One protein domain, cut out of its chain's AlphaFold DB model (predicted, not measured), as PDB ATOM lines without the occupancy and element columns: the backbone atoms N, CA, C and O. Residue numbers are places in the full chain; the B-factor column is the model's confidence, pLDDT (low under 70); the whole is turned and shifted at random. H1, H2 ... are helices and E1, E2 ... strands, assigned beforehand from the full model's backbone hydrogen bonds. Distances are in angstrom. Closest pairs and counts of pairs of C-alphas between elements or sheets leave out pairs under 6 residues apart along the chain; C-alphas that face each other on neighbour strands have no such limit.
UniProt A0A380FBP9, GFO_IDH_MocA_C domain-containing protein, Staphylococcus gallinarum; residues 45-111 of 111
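This is residues 45 to 111 of the 111 residues of the protein "GFO_IDH_MocA_C domain-containing protein" of Staphylococcus gallinarum (UniProt A0A380FBP9). A twisted four-stranded sheet, made of the hairpins E1-E2, E2-E3 and E3-E4 side by side, forms a slab at one end of an elongated model, and no named helix covers it. Beyond the sheet the chain runs on through loops to two short helices, H1 and H2, set away from the sheet and from each other, with residues 91 to 102 as the long loop between them. The printed part has 67 residues, with four named strands and then two named helices along the chain; the sheet's order is E1, E2, E3, E4, antiparallel throughout, and the class is mixed. It is only just compact, close to loose, with a radius of gyration of the C-alphas of 13.0 A and spans of 40 by 26 by 19 A.

E1, residues 46 to 51, begins at C-alpha 46 (121.652, 98.821, 116.744) and is 16.6 A long. E2, residues 54 to 59, measures 17.4 A, E3, residues 65 to 70, 15.9 A, and E4, residues 76 to 79, 9.6 A. H1, residues 87 to 90, is 5.1 A long. H2, residues 103 to 110, is 12.5 A long and ends at C-alpha 110 (116.629, 103.099, 137.828).

The sheet is a meander, each strand the antiparallel neighbour of the one before, with E1 and E4 as edge strands. E1 and E2 run at 173 degrees, with N 49 and O 56 2.9 A apart. E2 and E3 run at 164 degrees, with N 69 and O 55 at 2.8 A. E3 and E4 run at 152 degrees, with N 66 and O 78 at 2.8 A. Neither helix is on the sheet, and H1 and H2 are apart. In H2, 2 of 4 O i to N i+4 pairs are within hydrogen-bond range; H1 is too short for such a pair.

The C-alphas farthest apart, of Gly 72 and Thr 111, are 42.3 A apart. The printed part has no cut, and the link from H1 to H2 is long. Residues 110 to 111 have pLDDT under 70.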
ATOM      1  N   GLN A  45     125.393  97.654 119.171       97.62
ATOM      2  CA  GLN A  45     123.982  97.545 119.472       97.62
ATOM      3  C   GLN A  45     123.218  98.554 118.620       97.62
ATOM      4  O   GLN A  45     123.245  99.762 118.840       97.62
ATOM      5  N   ARG A  46     122.501  98.030 117.630       98.06
ATOM      6  CA  ARG A  46     121.652  98.821 116.744       98.06
ATOM      7  C   ARG A  46     120.254  98.246 116.707       98.06
ATOM      8  O   ARG A  46     120.070  97.031 116.634       98.06
ATOM      9  N   ILE A  47     119.268  99.133 116.693       98.44
ATOM     10  CA  ILE A  47     117.873  98.780 116.450       98.44
ATOM     11  C   ILE A  47     117.350  99.616 115.295       98.44
ATOM     12  O   ILE A  47     117.501 100.834 115.271       98.44
ATOM     13  N   ARG A  48     116.716  98.943 114.332       98.62
ATOM     14  CA  ARG A  48     116.022  99.587 113.221       98.62
ATOM     15  C   ARG A  48     114.593  99.081 113.152       98.62
ATOM     16  O   ARG A  48     114.364  97.879 113.035       98.62
ATOM     17  N   ILE A  49     113.646 100.010 113.166       98.62
ATOM     18  CA  ILE A  49     112.220  99.737 112.997       98.62
ATOM     19  C   ILE A  49     111.807 100.293 111.639       98.62
ATOM     20  O   ILE A  49     111.976 101.481 111.375       98.62
ATOM     21  N   VAL A  50     111.268  99.435 110.774       98.69
ATOM     22  CA  VAL A  50     110.806  99.804 109.431       98.69
ATOM     23  C   VAL A  50     109.291  99.665 109.382       98.69
ATOM     24  O   VAL A  50     108.758  98.573 109.565       98.69
ATOM     25  N   GLY A  51     108.601 100.776 109.142       98.38
ATOM     26  CA  GLY A  51     107.153 100.831 108.986       98.38
ATOM     27  C   GLY A  51     106.738 101.257 107.580       98.38
ATOM     28  O   GLY A  51     107.557 101.609 106.735       98.38
ATOM     29  N   SER A  52     105.429 101.289 107.335       98.19
ATOM     30  CA  SER A  52     104.859 101.652 106.027       98.19
ATOM     31  C   SER A  52     105.048 103.123 105.630       98.19
ATOM     32  O   SER A  52     104.871 103.461 104.463       98.19
ATOM     33  N   LYS A  53     105.387 104.004 106.581       98.56
ATOM     34  CA  LYS A  53     105.546 105.457 106.365       98.56
ATOM     35  C   LYS A  53     106.985 105.953 106.509       98.56
ATOM     36  O   LYS A  53     107.254 107.118 106.237       98.56
ATOM     37  N   GLY A  54     107.897 105.100 106.956       98.62
ATOM     38  CA  GLY A  54     109.266 105.488 107.260       98.62
ATOM     39  C   GLY A  54     109.940 104.522 108.222       98.62
ATOM     40  O   GLY A  54     109.368 103.500 108.601       98.62
ATOM     41  N   SER A  55     111.172 104.846 108.603       98.81
ATOM     42  CA  SER A  55     111.979 104.044 109.526       98.81
ATOM     43  C   SER A  55     112.580 104.883 110.648       98.81
ATOM     44  O   SER A  55     112.818 106.078 110.470       98.81
ATOM     45  N   LEU A  56     112.870 104.232 111.770       98.75
ATOM     46  CA  LEU A  56     113.685 104.759 112.862       98.75
ATOM     47  C   LEU A  56     114.906 103.861 113.054       98.75
ATOM     48  O   LEU A  56     114.775 102.638 112.969       98.75
ATOM     49  N   GLU A  57     116.069 104.450 113.315       98.75
ATOM     50  CA  GLU A  57     117.301 103.721 113.632       98.75
ATOM     51  C   GLU A  57     118.068 104.398 114.769       98.75
ATOM     52  O   GLU A  57     118.252 105.615 114.753       98.75
ATOM     53  N   TRP A  58     118.512 103.596 115.733       98.56
ATOM     54  CA  TRP A  58     119.321 104.029 116.871       98.56
ATOM     55  C   TRP A  58     120.547 103.128 117.032       98.56
ATOM     56  O   TRP A  58     120.474 101.923 116.760       98.56
ATOM     57  N   TRP A  59     121.653 103.719 117.482       97.50
ATOM     58  CA  TRP A  59     122.943 103.062 117.683       97.50
ATOM     59  C   TRP A  59     123.555 103.500 119.017       97.50
ATOM     60  O   TRP A  59     123.677 104.695 119.275       97.50
ATOM     61  N   ASP A  60     123.967 102.539 119.843       96.56
ATOM     62  CA  ASP A  60     124.524 102.792 121.175       96.56
ATOM     63  C   ASP A  60     125.795 103.648 121.193       96.56
ATOM     64  O   ASP A  60     125.969 104.427 122.129       96.56
ATOM     65  N   SER A  61     126.638 103.583 120.159       95.31
ATOM     66  CA  SER A  61     127.839 104.432 120.045       95.31
ATOM     67  C   SER A  61     127.538 105.899 119.744       95.31
ATOM     68  O   SER A  61     128.400 106.759 119.927       95.31
ATOM     69  N   ALA A  62     126.330 106.195 119.262       95.75
ATOM     70  CA  ALA A  62     125.828 107.545 119.026       95.75
ATOM     71  C   ALA A  62     124.503 107.733 119.788       95.75
ATOM     72  O   ALA A  62     123.467 108.020 119.186       95.75
ATOM     73  N   PRO A  63     124.504 107.565 121.126       95.75
ATOM     74  CA  PRO A  63     123.277 107.339 121.889       95.75
ATOM     75  C   PRO A  63     122.367 108.573 121.929       95.75
ATOM     76  O   PRO A  63     121.164 108.447 122.157       95.75
ATOM     77  N   ASN A  64     122.938 109.756 121.680       97.06
ATOM     78  CA  ASN A  64     122.254 111.046 121.662       97.06
ATOM     79  C   ASN A  64     121.537 111.345 120.332       97.06
ATOM     80  O   ASN A  64     120.912 112.401 120.212       97.06
ATOM     81  N   GLU A  65     121.625 110.449 119.344       97.56
ATOM     82  CA  GLU A  65     121.051 110.613 118.009       97.56
ATOM     83  C   GLU A  65     120.045 109.497 117.691       97.56
ATOM     84  O   GLU A  65     120.307 108.311 117.883       97.56
ATOM     85  N   LEU A  66     118.891 109.874 117.141       98.44
ATOM     86  CA  LEU A  66     117.900 108.955 116.588       98.44
ATOM     87  C   LEU A  66     117.624 109.340 115.135       98.44
ATOM     88  O   LEU A  66     117.140 110.433 114.842       98.44
ATOM     89  N   GLN A  67     117.907 108.437 114.203       98.69
ATOM     90  CA  GLN A  67     117.703 108.704 112.786       98.69
ATOM     91  C   GLN A  67     116.256 108.405 112.386       98.69
ATOM     92  O   GLN A  67     115.817 107.257 112.431       98.69
ATOM     93  N   TYR A  68     115.536 109.421 111.911       98.75
ATOM     94  CA  TYR A  68     114.186 109.301 111.362       98.75
ATOM     95  C   TYR A  68     114.190 109.444 109.838       98.75
ATOM     96  O   TYR A  68     114.698 110.410 109.276       98.75
ATOM     97  N   GLN A  69     113.624 108.456 109.148       98.75
ATOM     98  CA  GLN A  69     113.642 108.334 107.688       98.75
ATOM     99  C   GLN A  69     112.211 108.238 107.150       98.75
ATOM    100  O   GLN A  69     111.741 107.129 106.874       98.75
ATOM    101  N   PRO A  70     111.484 109.361 107.038       98.69
ATOM    102  CA  PRO A  70     110.160 109.379 106.425       98.69
ATOM    103  C   PRO A  70     110.224 109.009 104.938       98.69
ATOM    104  O   PRO A  70     111.091 109.469 104.197       98.69
ATOM    105  N   GLN A  71     109.271 108.202 104.473       98.56
ATOM    106  CA  GLN A  71     109.189 107.831 103.061       98.56
ATOM    107  C   GLN A  71     108.890 109.070 102.203       98.56
ATOM    108  O   GLN A  71     107.902 109.765 102.426       98.56
ATOM    109  N   GLY A  72     109.719 109.318 101.184       98.38
ATOM    110  CA  GLY A  72     109.535 110.436 100.252       98.38
ATOM    111  C   GLY A  72     109.986 111.803 100.779       98.38
ATOM    112  O   GLY A  72     109.709 112.811 100.135       98.38
ATOM    113  N   ALA A  73     110.688 111.851 101.911       98.50
ATOM    114  CA  ALA A  73     111.258 113.072 102.470       98.50
ATOM    115  C   ALA A  73     112.718 112.847 102.916       98.50
ATOM    116  O   ALA A  73     113.161 111.701 103.014       98.50
ATOM    117  N   PRO A  74     113.498 113.920 103.150       98.62
ATOM    118  CA  PRO A  74     114.868 113.792 103.630       98.62
ATOM    119  C   PRO A  74     114.953 113.090 104.989       98.62
ATOM    120  O   PRO A  74     114.082 113.256 105.845       98.62
ATOM    121  N   THR A  75     116.046 112.358 105.192       98.44
ATOM    122  CA  THR A  75     116.436 111.830 106.502       98.44
ATOM    123  C   THR A  75     116.613 112.964 107.506       98.44
ATOM    124  O   THR A  75     117.180 114.009 107.190       98.44
ATOM    125  N   GLN A  76     116.153 112.729 108.727       98.56
ATOM    126  CA  GLN A  76     116.246 113.634 109.863       98.56
ATOM    127  C   GLN A  76     117.059 112.959 110.966       98.56
ATOM    128  O   GLN A  76     116.962 111.744 111.159       98.56
ATOM    129  N   ILE A  77     117.840 113.749 111.695       98.38
ATOM    130  CA  ILE A  77     118.485 113.324 112.938       98.38
ATOM    131  C   ILE A  77     117.764 114.033 114.075       98.38
ATOM    132  O   ILE A  77     117.686 115.261 114.097       98.38
ATOM    133  N   LEU A  78     117.193 113.242 114.974       97.94
ATOM    134  CA  LEU A  78     116.563 113.709 116.195       97.94
ATOM    135  C   LEU A  78     117.609 113.650 117.310       97.94
ATOM    136  O   LEU A  78     118.221 112.608 117.527       97.94
ATOM    137  N   TYR A  79     117.819 114.766 117.996       97.56
ATOM    138  CA  TYR A  79     118.829 114.929 119.033       97.56
ATOM    139  C   TYR A  79     118.183 114.882 120.415       97.56
ATOM    140  O   TYR A  79     117.168 115.543 120.653       97.56
ATOM    141  N   ARG A  80     118.783 114.116 121.329       97.00
ATOM    142  CA  ARG A  80     118.388 114.045 122.744       97.00
ATOM    143  C   ARG A  80     118.252 115.448 123.349       97.00
ATOM    144  O   ARG A  80     119.099 116.307 123.127       97.00
ATOM    145  N   GLY A  81     117.196 115.672 124.133       95.88
ATOM    146  CA  GLY A  81     116.960 116.942 124.829       95.88
ATOM    147  C   GLY A  81     116.411 118.072 123.948       95.88
ATOM    148  O   GLY A  81     116.305 119.202 124.415       95.88
ATOM    149  N   ALA A  82     116.071 117.804 122.683       96.44
ATOM    150  CA  ALA A  82     115.442 118.793 121.816       96.44
ATOM    151  C   ALA A  82     113.944 118.973 122.105       96.44
ATOM    152  O   ALA A  82     113.222 118.004 122.318       96.44
ATOM    153  N   GLU A  83     113.459 120.214 122.007       95.31
ATOM    154  CA  GLU A  83     112.069 120.596 122.324       95.31
ATOM    155  C   GLU A  83     111.004 119.937 121.431       95.31
ATOM    156  O   GLU A  83     109.833 119.907 121.788       95.31
ATOM    157  N   TYR A  84     111.383 119.419 120.258       96.44
ATOM    158  CA  TYR A  84     110.460 118.714 119.363       96.44
ATOM    159  C   TYR A  84     110.210 117.253 119.767       96.44
ATOM    160  O   TYR A  84     109.426 116.569 119.104       96.44
ATOM    161  N   LEU A  85     110.927 116.739 120.770       96.94
ATOM    162  CA  LEU A  85     110.719 115.389 121.281       96.94
ATOM    163  C   LEU A  85     109.476 115.333 122.173       96.94
ATOM    164  O   LEU A  85     109.036 116.337 122.723       96.94
ATOM    165  N   ASP A  86     108.919 114.134 122.316       97.38
ATOM    166  CA  ASP A  86     107.819 113.883 123.246       97.38
ATOM    167  C   ASP A  86     108.258 114.125 124.700       97.38
ATOM    168  O   ASP A  86     109.396 113.814 125.060       97.38
ATOM    169  N   ASP A  87     107.343 114.602 125.550       96.50
ATOM    170  CA  ASP A  87     107.617 114.884 126.966       96.50
ATOM    171  C   ASP A  87     108.244 113.683 127.686       96.50
ATOM    172  O   ASP A  87     109.134 113.853 128.519       96.50
ATOM    173  N   SER A  88     107.838 112.454 127.348       95.75
ATOM    174  CA  SER A  88     108.395 111.236 127.949       95.75
ATOM    175  C   SER A  88     109.887 111.042 127.656       95.75
ATOM    176  O   SER A  88     110.610 110.517 128.502       95.75
ATOM    177  N   ALA A  89     110.376 111.515 126.506       94.62
ATOM    178  CA  ALA A  89     111.792 111.470 126.147       94.62
ATOM    179  C   ALA A  89     112.624 112.550 126.862       94.62
ATOM    180  O   ALA A  89     113.846 112.429 126.937       94.62
ATOM    181  N   LEU A  90     111.977 113.589 127.397       94.69
ATOM    182  CA  LEU A  90     112.620 114.718 128.075       94.69
ATOM    183  C   LEU A  90     112.676 114.560 129.601       94.69
ATOM    184  O   LEU A  90     113.458 115.243 130.255       94.69
ATOM    185  N   GLN A  91     111.898 113.641 130.182       93.56
ATOM    186  CA  GLN A  91     111.792 113.461 131.642       93.56
ATOM    187  C   GLN A  91     113.124 113.175 132.350       93.56
ATOM    188  O   GLN A  91     113.261 113.487 133.531       93.56
ATOM    189  N   ASN A  92     114.081 112.570 131.646       91.69
ATOM    190  CA  ASN A  92     115.374 112.168 132.200       91.69
ATOM    191  C   ASN A  92     116.550 112.994 131.658       91.69
ATOM    192  O   ASN A  92     117.696 112.608 131.860       91.69
ATOM    193  N   GLU A  93     116.272 114.106 130.974       92.06
ATOM    194  CA  GLU A  93     117.285 115.039 130.479       92.06
ATOM    195  C   GLU A  93     117.987 115.733 131.663       92.06
ATOM    196  O   GLU A  93     117.318 116.218 132.581       92.06
ATOM    197  N   ARG A  94     119.329 115.758 131.680       91.94
ATOM    198  CA  ARG A  94     120.115 116.292 132.807       91.94
ATOM    199  C   ARG A  94     121.137 117.359 132.432       91.94
ATOM    200  O   ARG A  94     121.571 118.087 133.327       91.94
ATOM    201  N   LEU A  95     121.575 117.444 131.177       93.19
ATOM    202  CA  LEU A  95     122.733 118.262 130.785       93.19
ATOM    203  C   LEU A  95     122.417 119.341 129.735       93.19
ATOM    204  O   LEU A  95     123.247 120.209 129.469       93.19
ATOM    205  N   GLY A  96     121.232 119.335 129.143       90.38
ATOM    206  CA  GLY A  96     120.860 120.105 127.963       90.38
ATOM    207  C   GLY A  96     121.336 119.481 126.643       90.38
ATOM    208  O   GLY A  96     122.288 118.700 126.593       90.38
ATOM    209  N   ILE A  97     120.689 119.891 125.544       93.12
ATOM    210  CA  ILE A  97     120.859 119.353 124.175       93.12
ATOM    211  C   ILE A  97     122.302 119.377 123.636       93.12
ATOM    212  O   ILE A  97     122.678 118.532 122.829       93.12
ATOM    213  N   LEU A  98     123.127 120.343 124.053       92.25
ATOM    214  CA  LEU A  98     124.494 120.505 123.532       92.25
ATOM    215  C   LEU A  98     125.523 119.615 124.237       92.25
ATOM    216  O   LEU A  98     126.628 119.428 123.726       92.25
ATOM    217  N   HIS A  99     125.183 119.087 125.410       95.06
ATOM    218  CA  HIS A  99     126.066 118.233 126.184       95.06
ATOM    219  C   HIS A  99     125.767 116.765 125.886       95.06
ATOM    220  O   HIS A  99     124.636 116.377 125.592       95.06
ATOM    221  N   GLN A 100     126.804 115.935 125.925       91.31
ATOM    222  CA  GLN A 100     126.657 114.504 125.687       91.31
ATOM    223  C   GLN A 100     126.267 113.814 126.990       91.31
ATOM    224  O   GLN A 100     126.949 113.981 127.999       91.31
ATOM    225  N   GLU A 101     125.202 113.022 126.938       93.81
ATOM    226  CA  GLU A 101     124.932 111.992 127.938       93.81
ATOM    227  C   GLU A 101     125.400 110.645 127.388       93.81
ATOM    228  O   GLU A 101     125.472 110.438 126.172       93.81
ATOM    229  N   GLY A 102     125.764 109.735 128.281       93.00
ATOM    230  CA  GLY A 102     126.243 108.411 127.928       93.00
ATOM    231  C   GLY A 102     125.562 107.320 128.735       93.00
ATOM    232  O   GLY A 102     124.499 107.490 129.334       93.00
ATOM    233  N   LEU A 103     126.212 106.157 128.758       94.00
ATOM    234  CA  LEU A 103     125.698 104.990 129.462       94.00
ATOM    235  C   LEU A 103     125.493 105.270 130.960       94.00
ATOM    236  O   LEU A 103     124.517 104.806 131.535       94.00
ATOM    237  N   THR A 104     126.360 106.066 131.590       93.88
ATOM    238  CA  THR A 104     126.218 106.425 133.009       93.88
ATOM    239  C   THR A 104     124.872 107.090 133.296       93.88
ATOM    240  O   THR A 104     124.174 106.663 134.215       93.88
ATOM    241  N   GLU A 105     124.468 108.076 132.492       94.31
ATOM    242  CA  GLU A 105     123.184 108.762 132.659       94.31
ATOM    243  C   GLU A 105     121.997 107.822 132.424       94.31
ATOM    244  O   GLU A 105     121.018 107.880 133.167       94.31
ATOM    245  N   ALA A 106     122.103 106.895 131.467       93.44
ATOM    246  CA  ALA A 106     121.059 105.902 131.211       93.44
ATOM    247  C   ALA A 106     120.834 104.944 132.400       93.44
ATOM    248  O   ALA A 106     119.702 104.542 132.669       93.44
ATOM    249  N   TRP A 107     121.889 104.580 133.137       93.31
ATOM    250  CA  TRP A 107     121.796 103.625 134.251       93.31
ATOM    251  C   TRP A 107     121.270 104.238 135.555       93.31
ATOM    252  O   TRP A 107     120.655 103.527 136.350       93.31
ATOM    253  N   VAL A 108     121.446 105.544 135.775       90.31
ATOM    254  CA  VAL A 108     120.962 106.232 136.993       90.31
ATOM    255  C   VAL A 108     119.468 106.583 136.953       90.31
ATOM    256  O   VAL A 108     118.959 107.216 137.872       90.31
ATOM    257  N   ILE A 109     118.750 106.184 135.898       77.25
ATOM    258  CA  ILE A 109     117.288 106.341 135.795       77.25
ATOM    259  C   ILE A 109     116.553 105.303 136.672       77.25
ATOM    260  O   ILE A 109     115.403 105.513 137.047       77.25
ATOM    261  N   PHE A 110     117.217 104.200 137.046       60.38
ATOM    262  CA  PHE A 110     116.629 103.099 137.828       60.38
ATOM    263  C   PHE A 110     116.967 103.124 139.329       60.38
ATOM    264  O   PHE A 110     116.696 102.145 140.028       60.38
ATOM    265  N   THR A 111     117.570 104.209 139.821       51.72
ATOM    266  CA  THR A 111     117.906 104.420 141.242       51.72
ATOM    267  C   THR A 111     117.075 105.542 141.832       51.72
ATOM    268  O   THR A 111     116.520 105.341 142.933       51.72
TER     269      THR A 111